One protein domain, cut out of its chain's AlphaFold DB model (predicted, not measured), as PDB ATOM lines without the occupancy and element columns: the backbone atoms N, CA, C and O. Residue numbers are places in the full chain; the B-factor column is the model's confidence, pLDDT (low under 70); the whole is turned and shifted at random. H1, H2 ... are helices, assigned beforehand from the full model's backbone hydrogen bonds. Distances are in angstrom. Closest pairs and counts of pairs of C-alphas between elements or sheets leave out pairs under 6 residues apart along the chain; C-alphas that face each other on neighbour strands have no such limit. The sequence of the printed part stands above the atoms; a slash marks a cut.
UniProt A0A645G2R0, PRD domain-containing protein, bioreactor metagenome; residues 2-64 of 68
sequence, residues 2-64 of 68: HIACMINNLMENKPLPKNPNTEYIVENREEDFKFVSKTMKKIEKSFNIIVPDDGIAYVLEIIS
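Overview. This is residues 2 to 64 of the 68 residues of the protein "PRD domain-containing protein" of bioreactor metagenome (UniProt A0A645G2R0). Three short helices, H1, H4 and H2, stand in a row over one long helix, H3, which runs beneath the row from the H2 end to the H1 end. H4 crosses H3, H1 runs beside H4 with a looser fit, and the link of residues 12 to 21 passes over the side of the row away from H3. The printed part has 63 residues with four named helices, H1, H2, H3 and H4 in chain order, and no named strand: its class is all helix. It is compact, with a radius of gyration of the C-alphas of 11.0 A and spans of 31 by 22 by 16 A.

Arrangement. H1, residues 2 to 11, is close to but not clearly touching H4, residues 53 to 63; their closest C-alphas, Ile 3 and Val 59, are 6.8 A apart. They run opposite ways at a shallow tilt of 23 degrees. H2, residues 22 to 28, touches H4, the closest C-alphas being Thr 22 and Ala 57 at 5.3 A, with a steep tilt of 69 degrees, only just short of about perpendicular. H3, residues 30 to 47, touches H4 with residues 32 to 40 alone, about perpendicular at 74 degrees; the closest C-alphas, Ser 37 and Ile 56, are 6.2 A apart. H1 and H2 are apart. Every O i to N i+4 pair is within hydrogen-bond range in H1, H2 and H4, and 12 of 14 are in H3.

Along the chain. H1 begins at C-alpha 2 (160.800, 214.789, 238.605) and is 14.6 A long; H2 is 10.0 A. H3 is 25.1 A long, with a kink of 29 degrees near residue 39. H4, 15.5 A long, ends at C-alpha 63 (161.385, 225.671, 238.218).

Size, cuts and confidence. The two C-alphas farthest apart, Glu 12 and Asn 28, are 31.6 A apart. The printed part has no cut and no long link. Mean pLDDT of the printed part is 93.7, and no printed residue is under 70.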
ATOM      1  N   HIS A   2     162.251 214.632 238.387       81.56
ATOM      2  CA  HIS A   2     160.800 214.789 238.605       81.56
ATOM      3  C   HIS A   2     159.935 214.835 237.321       81.56
ATOM      4  O   HIS A   2     158.949 214.113 237.239       81.56
ATOM      5  N   ILE A   3     160.328 215.590 236.284       87.69
ATOM      6  CA  ILE A   3     159.538 215.703 235.034       87.69
ATOM      7  C   ILE A   3     159.514 214.382 234.247       87.69
ATOM      8  O   ILE A   3     158.468 213.965 233.763       87.69
ATOM      9  N   ALA A   4     160.653 213.690 234.154       90.25
ATOM     10  CA  ALA A   4     160.737 212.401 233.463       90.25
ATOM     11  C   ALA A   4     159.847 211.331 234.123       90.25
ATOM     12  O   ALA A   4     159.186 210.571 233.423       90.25
ATOM     13  N   CYS A   5     159.781 211.311 235.459       90.25
ATOM     14  CA  CYS A   5     158.892 210.414 236.199       90.25
ATOM     15  C   CYS A   5     157.411 210.715 235.910       90.25
ATOM     16  O   CYS A   5     156.638 209.803 235.628       90.25
ATOM     17  N   MET A   6     157.030 211.999 235.900       92.94
ATOM     18  CA  MET A   6     155.679 212.432 235.530       92.94
ATOM     19  C   MET A   6     155.299 211.958 234.122       92.94
ATOM     20  O   MET A   6     154.229 211.384 233.940       92.94
ATOM     21  N   ILE A   7     156.186 212.151 233.142       93.44
ATOM     22  CA  ILE A   7     155.966 211.704 231.759       93.44
ATOM     23  C   ILE A   7     155.801 210.181 231.707       93.44
ATOM     24  O   ILE A   7     154.849 209.708 231.095       93.44
ATOM     25  N   ASN A   8     156.669 209.420 232.382       94.19
ATOM     26  CA  ASN A   8     156.584 207.958 232.397       94.19
ATOM     27  C   ASN A   8     155.245 207.469 232.969       94.19
ATOM     28  O   ASN A   8     154.608 206.596 232.390       94.19
ATOM     29  N   ASN A   9     154.781 208.072 234.068       93.75
ATOM     30  CA  ASN A   9     153.480 207.741 234.645       93.75
ATOM     31  C   ASN A   9     152.337 208.008 233.659       93.75
ATOM     32  O   ASN A   9     151.482 207.145 233.478       93.75
ATOM     33  N   LEU A  10     152.347 209.160 232.983       94.69
ATOM     34  CA  LEU A  10     151.322 209.499 231.993       94.69
ATOM     35  C   LEU A  10     151.340 208.544 230.791       94.69
ATOM     36  O   LEU A  10     150.279 208.129 230.334       94.69
ATOM     37  N   MET A  11     152.523 208.143 230.314       95.44
ATOM     38  CA  MET A  11     152.660 207.146 229.242       95.44
ATOM     39  C   MET A  11     152.107 205.773 229.649       95.44
ATOM     40  O   MET A  11     151.525 205.068 228.829       95.44
ATOM     41  N   GLU A  12     152.250 205.401 230.921       96.00
ATOM     42  CA  GLU A  12     151.713 204.160 231.489       96.00
ATOM     43  C   GLU A  12     150.237 204.275 231.923       96.00
ATOM     44  O   GLU A  12     149.707 203.351 232.538       96.00
ATOM     45  N   ASN A  13     149.557 205.391 231.620       92.75
ATOM     46  CA  ASN A  13     148.198 205.709 232.084       92.75
ATOM     47  C   ASN A  13     148.037 205.656 233.616       92.75
ATOM     48  O   ASN A  13     146.951 205.397 234.140       92.75
ATOM     49  N   LYS A  14     149.119 205.906 234.356       92.75
ATOM     50  CA  LYS A  14     149.093 206.027 235.812       92.75
ATOM     51  C   LYS A  14     148.639 207.434 236.204       92.75
ATOM     52  O   LYS A  14     149.119 208.413 235.628       92.75
ATOM     53  N   PRO A  15     147.755 207.561 237.206       86.75
ATOM     54  CA  PRO A  15     147.322 208.865 237.680       86.75
ATOM     55  C   PRO A  15     148.495 209.632 238.298       86.75
ATOM     56  O   PRO A  15     149.359 209.055 238.963       86.75
ATOM     57  N   LEU A  16     148.499 210.951 238.109       89.62
ATOM     58  CA  LEU A  16     149.374 211.838 238.864       89.62
ATOM     59  C   LEU A  16     148.737 212.154 240.226       89.62
ATOM     60  O   LEU A  16     147.513 212.275 240.311       89.62
ATOM     61  N   PRO A  17     149.536 212.291 241.299       89.12
ATOM     62  CA  PRO A  17     149.024 212.802 242.564       89.12
ATOM     63  C   PRO A  17     148.498 214.228 242.369       89.12
ATOM     64  O   PRO A  17     149.053 214.983 241.575       89.12
ATOM     65  N   LYS A  18     147.464 214.625 243.115       92.38
ATOM     66  CA  LYS A  18     147.025 216.029 243.130       92.38
ATOM     67  C   LYS A  18     148.130 216.925 243.673       92.38
ATOM     68  O   LYS A  18     148.800 216.541 244.633       92.38
ATOM     69  N   ASN A  19     148.304 218.101 243.087       91.62
ATOM     70  CA  ASN A  19     149.194 219.118 243.624       91.62
ATOM     71  C   ASN A  19     148.383 220.052 244.552       91.62
ATOM     72  O   ASN A  19     147.354 220.590 244.142       91.62
ATOM     73  N   PRO A  20     148.807 220.249 245.815       92.50
ATOM     74  CA  PRO A  20     148.060 221.049 246.792       92.50
ATOM     75  C   PRO A  20     148.045 222.554 246.483       92.50
ATOM     76  O   PRO A  20     147.342 223.303 247.155       92.50
ATOM     77  N   ASN A  21     148.843 223.006 245.517       93.38
ATOM     78  CA  ASN A  21     148.979 224.399 245.112       93.38
ATOM     79  C   ASN A  21     148.412 224.672 243.712       93.38
ATOM     80  O   ASN A  21     148.528 225.809 243.261       93.38
ATOM     81  N   THR A  22     147.808 223.693 243.022       94.88
ATOM     82  CA  THR A  22     147.293 223.881 241.650       94.88
ATOM     83  C   THR A  22     146.361 225.082 241.555       94.88
ATOM     84  O   THR A  22     146.605 225.979 240.754       94.88
ATOM     85  N   GLU A  23     145.342 225.140 242.413       95.06
ATOM     86  CA  GLU A  23     144.355 226.228 242.443       95.06
ATOM     87  C   GLU A  23     145.033 227.584 242.688       95.06
ATOM     88  O   GLU A  23     144.877 228.513 241.898       95.06
ATOM     89  N   TYR A  24     145.902 227.664 243.702       94.25
ATOM     90  CA  TYR A  24     146.666 228.875 244.002       94.25
ATOM     91  C   TYR A  24     147.527 229.335 242.817       94.25
ATOM     92  O   TYR A  24     147.565 230.526 242.512       94.25
ATOM     93  N   ILE A  25     148.223 228.413 242.148       94.94
ATOM     94  CA  ILE A  25     149.097 228.719 241.011       94.94
ATOM     95  C   ILE A  25     148.276 229.211 239.818       94.94
ATOM     96  O   ILE A  25     148.665 230.190 239.186       94.94
ATOM     97  N   VAL A  26     147.148 228.567 239.520       94.56
ATOM     98  CA  VAL A  26     146.267 228.977 238.418       94.56
ATOM     99  C   VAL A  26     145.715 230.384 238.659       94.56
ATOM    100  O   VAL A  26     145.709 231.195 237.736       94.56
ATOM    101  N   GLU A  27     145.323 230.701 239.895       95.31
ATOM    102  CA  GLU A  27     144.741 232.001 240.247       95.31
ATOM    103  C   GLU A  27     145.779 233.127 240.382       95.31
ATOM    104  O   GLU A  27     145.535 234.250 239.950       95.31
ATOM    105  N   ASN A  28     146.944 232.852 240.980       94.62
ATOM    106  CA  ASN A  28     147.905 233.891 241.384       94.62
ATOM    107  C   ASN A  28     149.137 233.970 240.475       94.62
ATOM    108  O   ASN A  28     149.922 234.912 240.571       94.62
ATOM    109  N   ARG A  29     149.345 232.970 239.614       94.38
ATOM    110  CA  ARG A  29     150.505 232.854 238.717       94.38
ATOM    111  C   ARG A  29     150.082 232.420 237.314       94.38
ATOM    112  O   ARG A  29     150.765 231.631 236.661       94.38
ATOM    113  N   GLU A  30     148.955 232.951 236.847       95.19
ATOM    114  CA  GLU A  30     148.333 232.578 235.572       95.19
ATOM    115  C   GLU A  30     149.304 232.694 234.380       95.19
ATOM    116  O   GLU A  30     149.327 231.827 233.503       95.19
ATOM    117  N   GLU A  31     150.134 233.741 234.342       95.50
ATOM    118  CA  GLU A  31     151.112 233.955 233.268       95.50
ATOM    119  C   GLU A  31     152.171 232.848 233.215       95.50
ATOM    120  O   GLU A  31     152.400 232.257 232.152       95.50
ATOM    121  N   ASP A  32     152.758 232.511 234.366       94.88
ATOM    122  CA  ASP A  32     153.725 231.419 234.493       94.88
ATOM    123  C   ASP A  32     153.073 230.082 234.120       94.88
ATOM    124  O   ASP A  32     153.636 229.290 233.360       94.88
ATOM    125  N   PHE A  33     151.850 229.843 234.602       95.94
ATOM    126  CA  PHE A  33     151.099 228.627 234.309       95.94
ATOM    127  C   PHE A  33     150.835 228.478 232.806       95.94
ATOM    128  O   PHE A  33     151.114 227.429 232.218       95.94
ATOM    129  N   LYS A  34     150.380 229.547 232.138       96.50
ATOM    130  CA  LYS A  34     150.174 229.578 230.681       96.50
ATOM    131  C   LYS A  34     151.475 229.345 229.919       96.50
ATOM    132  O   LYS A  34     151.469 228.641 228.906       96.50
ATOM    133  N   PHE A  35     152.585 229.921 230.375       95.69
ATOM    134  CA  PHE A  35     153.891 229.733 229.749       95.69
ATOM    135  C   PHE A  35     154.355 228.269 229.822       95.69
ATOM    136  O   PHE A  35     154.741 227.678 228.804       95.69
ATOM    137  N   VAL A  36     154.254 227.651 231.002       95.50
ATOM    138  CA  VAL A  36     154.617 226.240 231.197       95.50
ATOM    139  C   VAL A  36     153.673 225.332 230.410       95.50
ATOM    140  O   VAL A  36     154.148 224.468 229.675       95.50
ATOM    141  N   SER A  37     152.360 225.571 230.458       96.06
ATOM    142  CA  SER A  37     151.356 224.805 229.705       96.06
ATOM    143  C   SER A  37     151.633 224.809 228.195       96.06
ATOM    144  O   SER A  37     151.689 223.750 227.563       96.06
ATOM    145  N   LYS A  38     151.946 225.974 227.608       96.56
ATOM    146  CA  LYS A  38     152.366 226.076 226.196       96.56
ATOM    147  C   LYS A  38     153.620 225.256 225.897       96.56
ATOM    148  O   LYS A  38     153.720 224.655 224.827       96.56
ATOM    149  N   THR A  39     154.574 225.221 226.823       93.50
ATOM    150  CA  THR A  39     155.794 224.419 226.672       93.50
ATOM    151  C   THR A  39     155.479 222.922 226.724       93.50
ATOM    152  O   THR A  39     155.994 222.154 225.906       93.50
ATOM    153  N   MET A  40     154.565 222.513 227.606       94.75
ATOM    154  CA  MET A  40     154.136 221.119 227.755       94.75
ATOM    155  C   MET A  40     153.381 220.588 226.533       94.75
ATOM    156  O   MET A  40     153.521 219.409 226.230       94.75
ATOM    157  N   LYS A  41     152.707 221.432 225.737       95.88
ATOM    158  CA  LYS A  41     152.056 221.008 224.474       95.88
ATOM    159  C   LYS A  41     153.007 220.288 223.509       95.88
ATOM    160  O   LYS A  41     152.599 219.375 222.792       95.88
ATOM    161  N   LYS A  42     154.291 220.673 223.477       94.94
ATOM    162  CA  LYS A  42     155.305 219.986 222.653       94.94
ATOM    163  C   LYS A  42     155.607 218.581 223.181       94.94
ATOM    164  O   LYS A  42     155.807 217.663 222.387       94.94
ATOM    165  N   ILE A  43     155.626 218.421 224.502       93.94
ATOM    166  CA  ILE A  43     155.858 217.144 225.185       93.94
ATOM    167  C   ILE A  43     154.642 216.236 224.995       93.94
ATOM    168  O   ILE A  43     154.807 215.112 224.537       93.94
ATOM    169  N   GLU A  44     153.430 216.746 225.221       95.94
ATOM    170  CA  GLU A  44     152.172 216.032 224.959       95.94
ATOM    171  C   GLU A  44     152.145 215.429 223.553       95.94
ATOM    172  O   GLU A  44     151.915 214.232 223.393       95.94
ATOM    173  N   LYS A  45     152.488 216.227 222.533       97.00
ATOM    174  CA  LYS A  45     152.547 215.762 221.142       97.00
ATOM    175  C   LYS A  45     153.647 214.723 220.896       97.00
ATOM    176  O   LYS A  45     153.443 213.814 220.100       97.00
ATOM    177  N   SER A  46     154.807 214.866 221.535       96.44
ATOM    178  CA  SER A  46     155.958 213.976 221.307       96.44
ATOM    179  C   SER A  46     155.769 212.600 221.942       96.44
ATOM    180  O   SER A  46     156.207 211.603 221.378       96.44
ATOM    181  N   PHE A  47     155.111 212.548 223.100       94.88
ATOM    182  CA  PHE A  47     154.892 211.315 223.861       94.88
ATOM    183  C   PHE A  47     153.459 210.779 223.742       94.88
ATOM    184  O   PHE A  47     153.162 209.730 224.303       94.88
ATOM    185  N   ASN A  48     152.589 211.472 223.000       95.69
ATOM    186  CA  ASN A  48     151.166 211.163 222.858       95.69
ATOM    187  C   ASN A  48     150.450 211.021 224.218       95.69
ATOM    188  O   ASN A  48     149.728 210.058 224.463       95.69
ATOM    189  N   ILE A  49     150.685 211.990 225.106       95.75
ATOM    190  CA  ILE A  49     150.105 212.073 226.457       95.75
ATOM    191  C   ILE A  49     149.337 213.385 226.636       95.75
ATOM    192  O   ILE A  49     149.514 214.322 225.861       95.75
ATOM    193  N   ILE A  50     148.537 213.472 227.701       94.88
ATOM    194  CA  ILE A  50     147.914 214.715 228.171       94.88
ATOM    195  C   ILE A  50     148.478 215.023 229.556       94.88
ATOM    196  O   ILE A  50     148.450 214.163 230.437       94.88
ATOM    197  N   VAL A  51     148.999 216.232 229.753       95.50
ATOM    198  CA  VAL A  51     149.501 216.691 231.050       95.50
ATOM    199  C   VAL A  51     148.385 217.482 231.739       95.50
ATOM    200  O   VAL A  51     148.021 218.550 231.248       95.50
ATOM    201  N   PRO A  52     147.822 216.988 232.859       95.50
ATOM    202  CA  PRO A  52     146.784 217.709 233.594       95.50
ATOM    203  C   PRO A  52     147.367 218.921 234.332       95.50
ATOM    204  O   PRO A  52     148.581 219.010 234.534       95.50
ATOM    205  N   ASP A  53     146.495 219.811 234.803       95.81
ATOM    206  CA  ASP A  53     146.881 221.044 235.501       95.81
ATOM    207  C   ASP A  53     147.770 220.789 236.725       95.81
ATOM    208  O   ASP A  53     148.748 221.506 236.925       95.81
ATOM    209  N   ASP A  54     147.521 219.711 237.478       95.06
ATOM    210  CA  ASP A  54     148.393 219.279 238.580       95.06
ATOM    211  C   ASP A  54     149.830 218.993 238.115       95.06
ATOM    212  O   ASP A  54     150.802 219.332 238.791       95.06
ATOM    213  N   GLY A  55     149.985 218.398 236.930       94.50
ATOM    214  CA  GLY A  55     151.288 218.165 236.313       94.50
ATOM    215  C   GLY A  55     151.980 219.475 235.944       94.50
ATOM    216  O   GLY A  55     153.164 219.649 236.232       94.50
ATOM    217  N   ILE A  56     151.238 220.428 235.371       95.75
ATOM    218  CA  ILE A  56     151.751 221.774 235.072       95.75
ATOM    219  C   ILE A  56     152.194 222.481 236.358       95.75
ATOM    220  O   ILE A  56     153.295 223.033 236.398       95.75
ATOM    221  N   ALA A  57     151.382 222.409 237.416       94.81
ATOM    222  CA  ALA A  57     151.679 222.975 238.726       94.81
ATOM    223  C   ALA A  57     152.968 222.387 239.317       94.81
ATOM    224  O   ALA A  57     153.849 223.145 239.716       94.81
ATOM    225  N   TYR A  58     153.160 221.063 239.268       93.62
ATOM    226  CA  TYR A  58     154.414 220.445 239.709       93.62
ATOM    227  C   TYR A  58     155.628 220.924 238.916       93.62
ATOM    228  O   TYR A  58     156.674 221.200 239.504       93.62
ATOM    229  N   VAL A  59     155.521 221.029 237.586       94.00
ATOM    230  CA  VAL A  59     156.629 221.554 236.774       94.00
ATOM    231  C   VAL A  59     156.960 222.984 237.185       94.00
ATOM    232  O   VAL A  59     158.135 223.314 237.353       94.00
ATOM    233  N   LEU A  60     155.936 223.812 237.371       93.44
ATOM    234  CA  LEU A  60     156.077 225.206 237.762       93.44
ATOM    235  C   LEU A  60     156.729 225.342 239.145       93.44
ATOM    236  O   LEU A  60     157.639 226.150 239.308       93.44
ATOM    237  N   GLU A  61     156.365 224.500 240.109       91.44
ATOM    238  CA  GLU A  61     157.004 224.467 241.428       91.44
ATOM    239  C   GLU A  61     158.466 224.011 241.391       91.44
ATOM    240  O   GLU A  61     159.279 224.507 242.169       91.44
ATOM    241  N   ILE A  62     158.833 223.099 240.484       89.94
ATOM    242  CA  ILE A  62     160.228 222.658 240.321       89.94
ATOM    243  C   ILE A  62     161.108 223.805 239.813       89.94
ATOM    244  O   ILE A  62     162.245 223.951 240.263       89.94
ATOM    245  N   ILE A  63     160.610 224.590 238.853       90.38
ATOM    246  CA  ILE A  63     161.385 225.671 238.218       90.38
ATOM    247  C   ILE A  63     161.304 226.989 238.992       90.38
ATOM    248  O   ILE A  63     162.219 227.805 238.919       90.38
ATOM    249  N   SER A  64     160.208 227.213 239.713       88.31
ATOM    250  CA  SER A  64     159.927 228.444 240.440       88.31
ATOM    251  C   SER A  64     159.059 228.125 241.665       88.31
ATOM    252  O   SER A  64     157.829 228.244 241.608       88.31
TER     253      SER A  64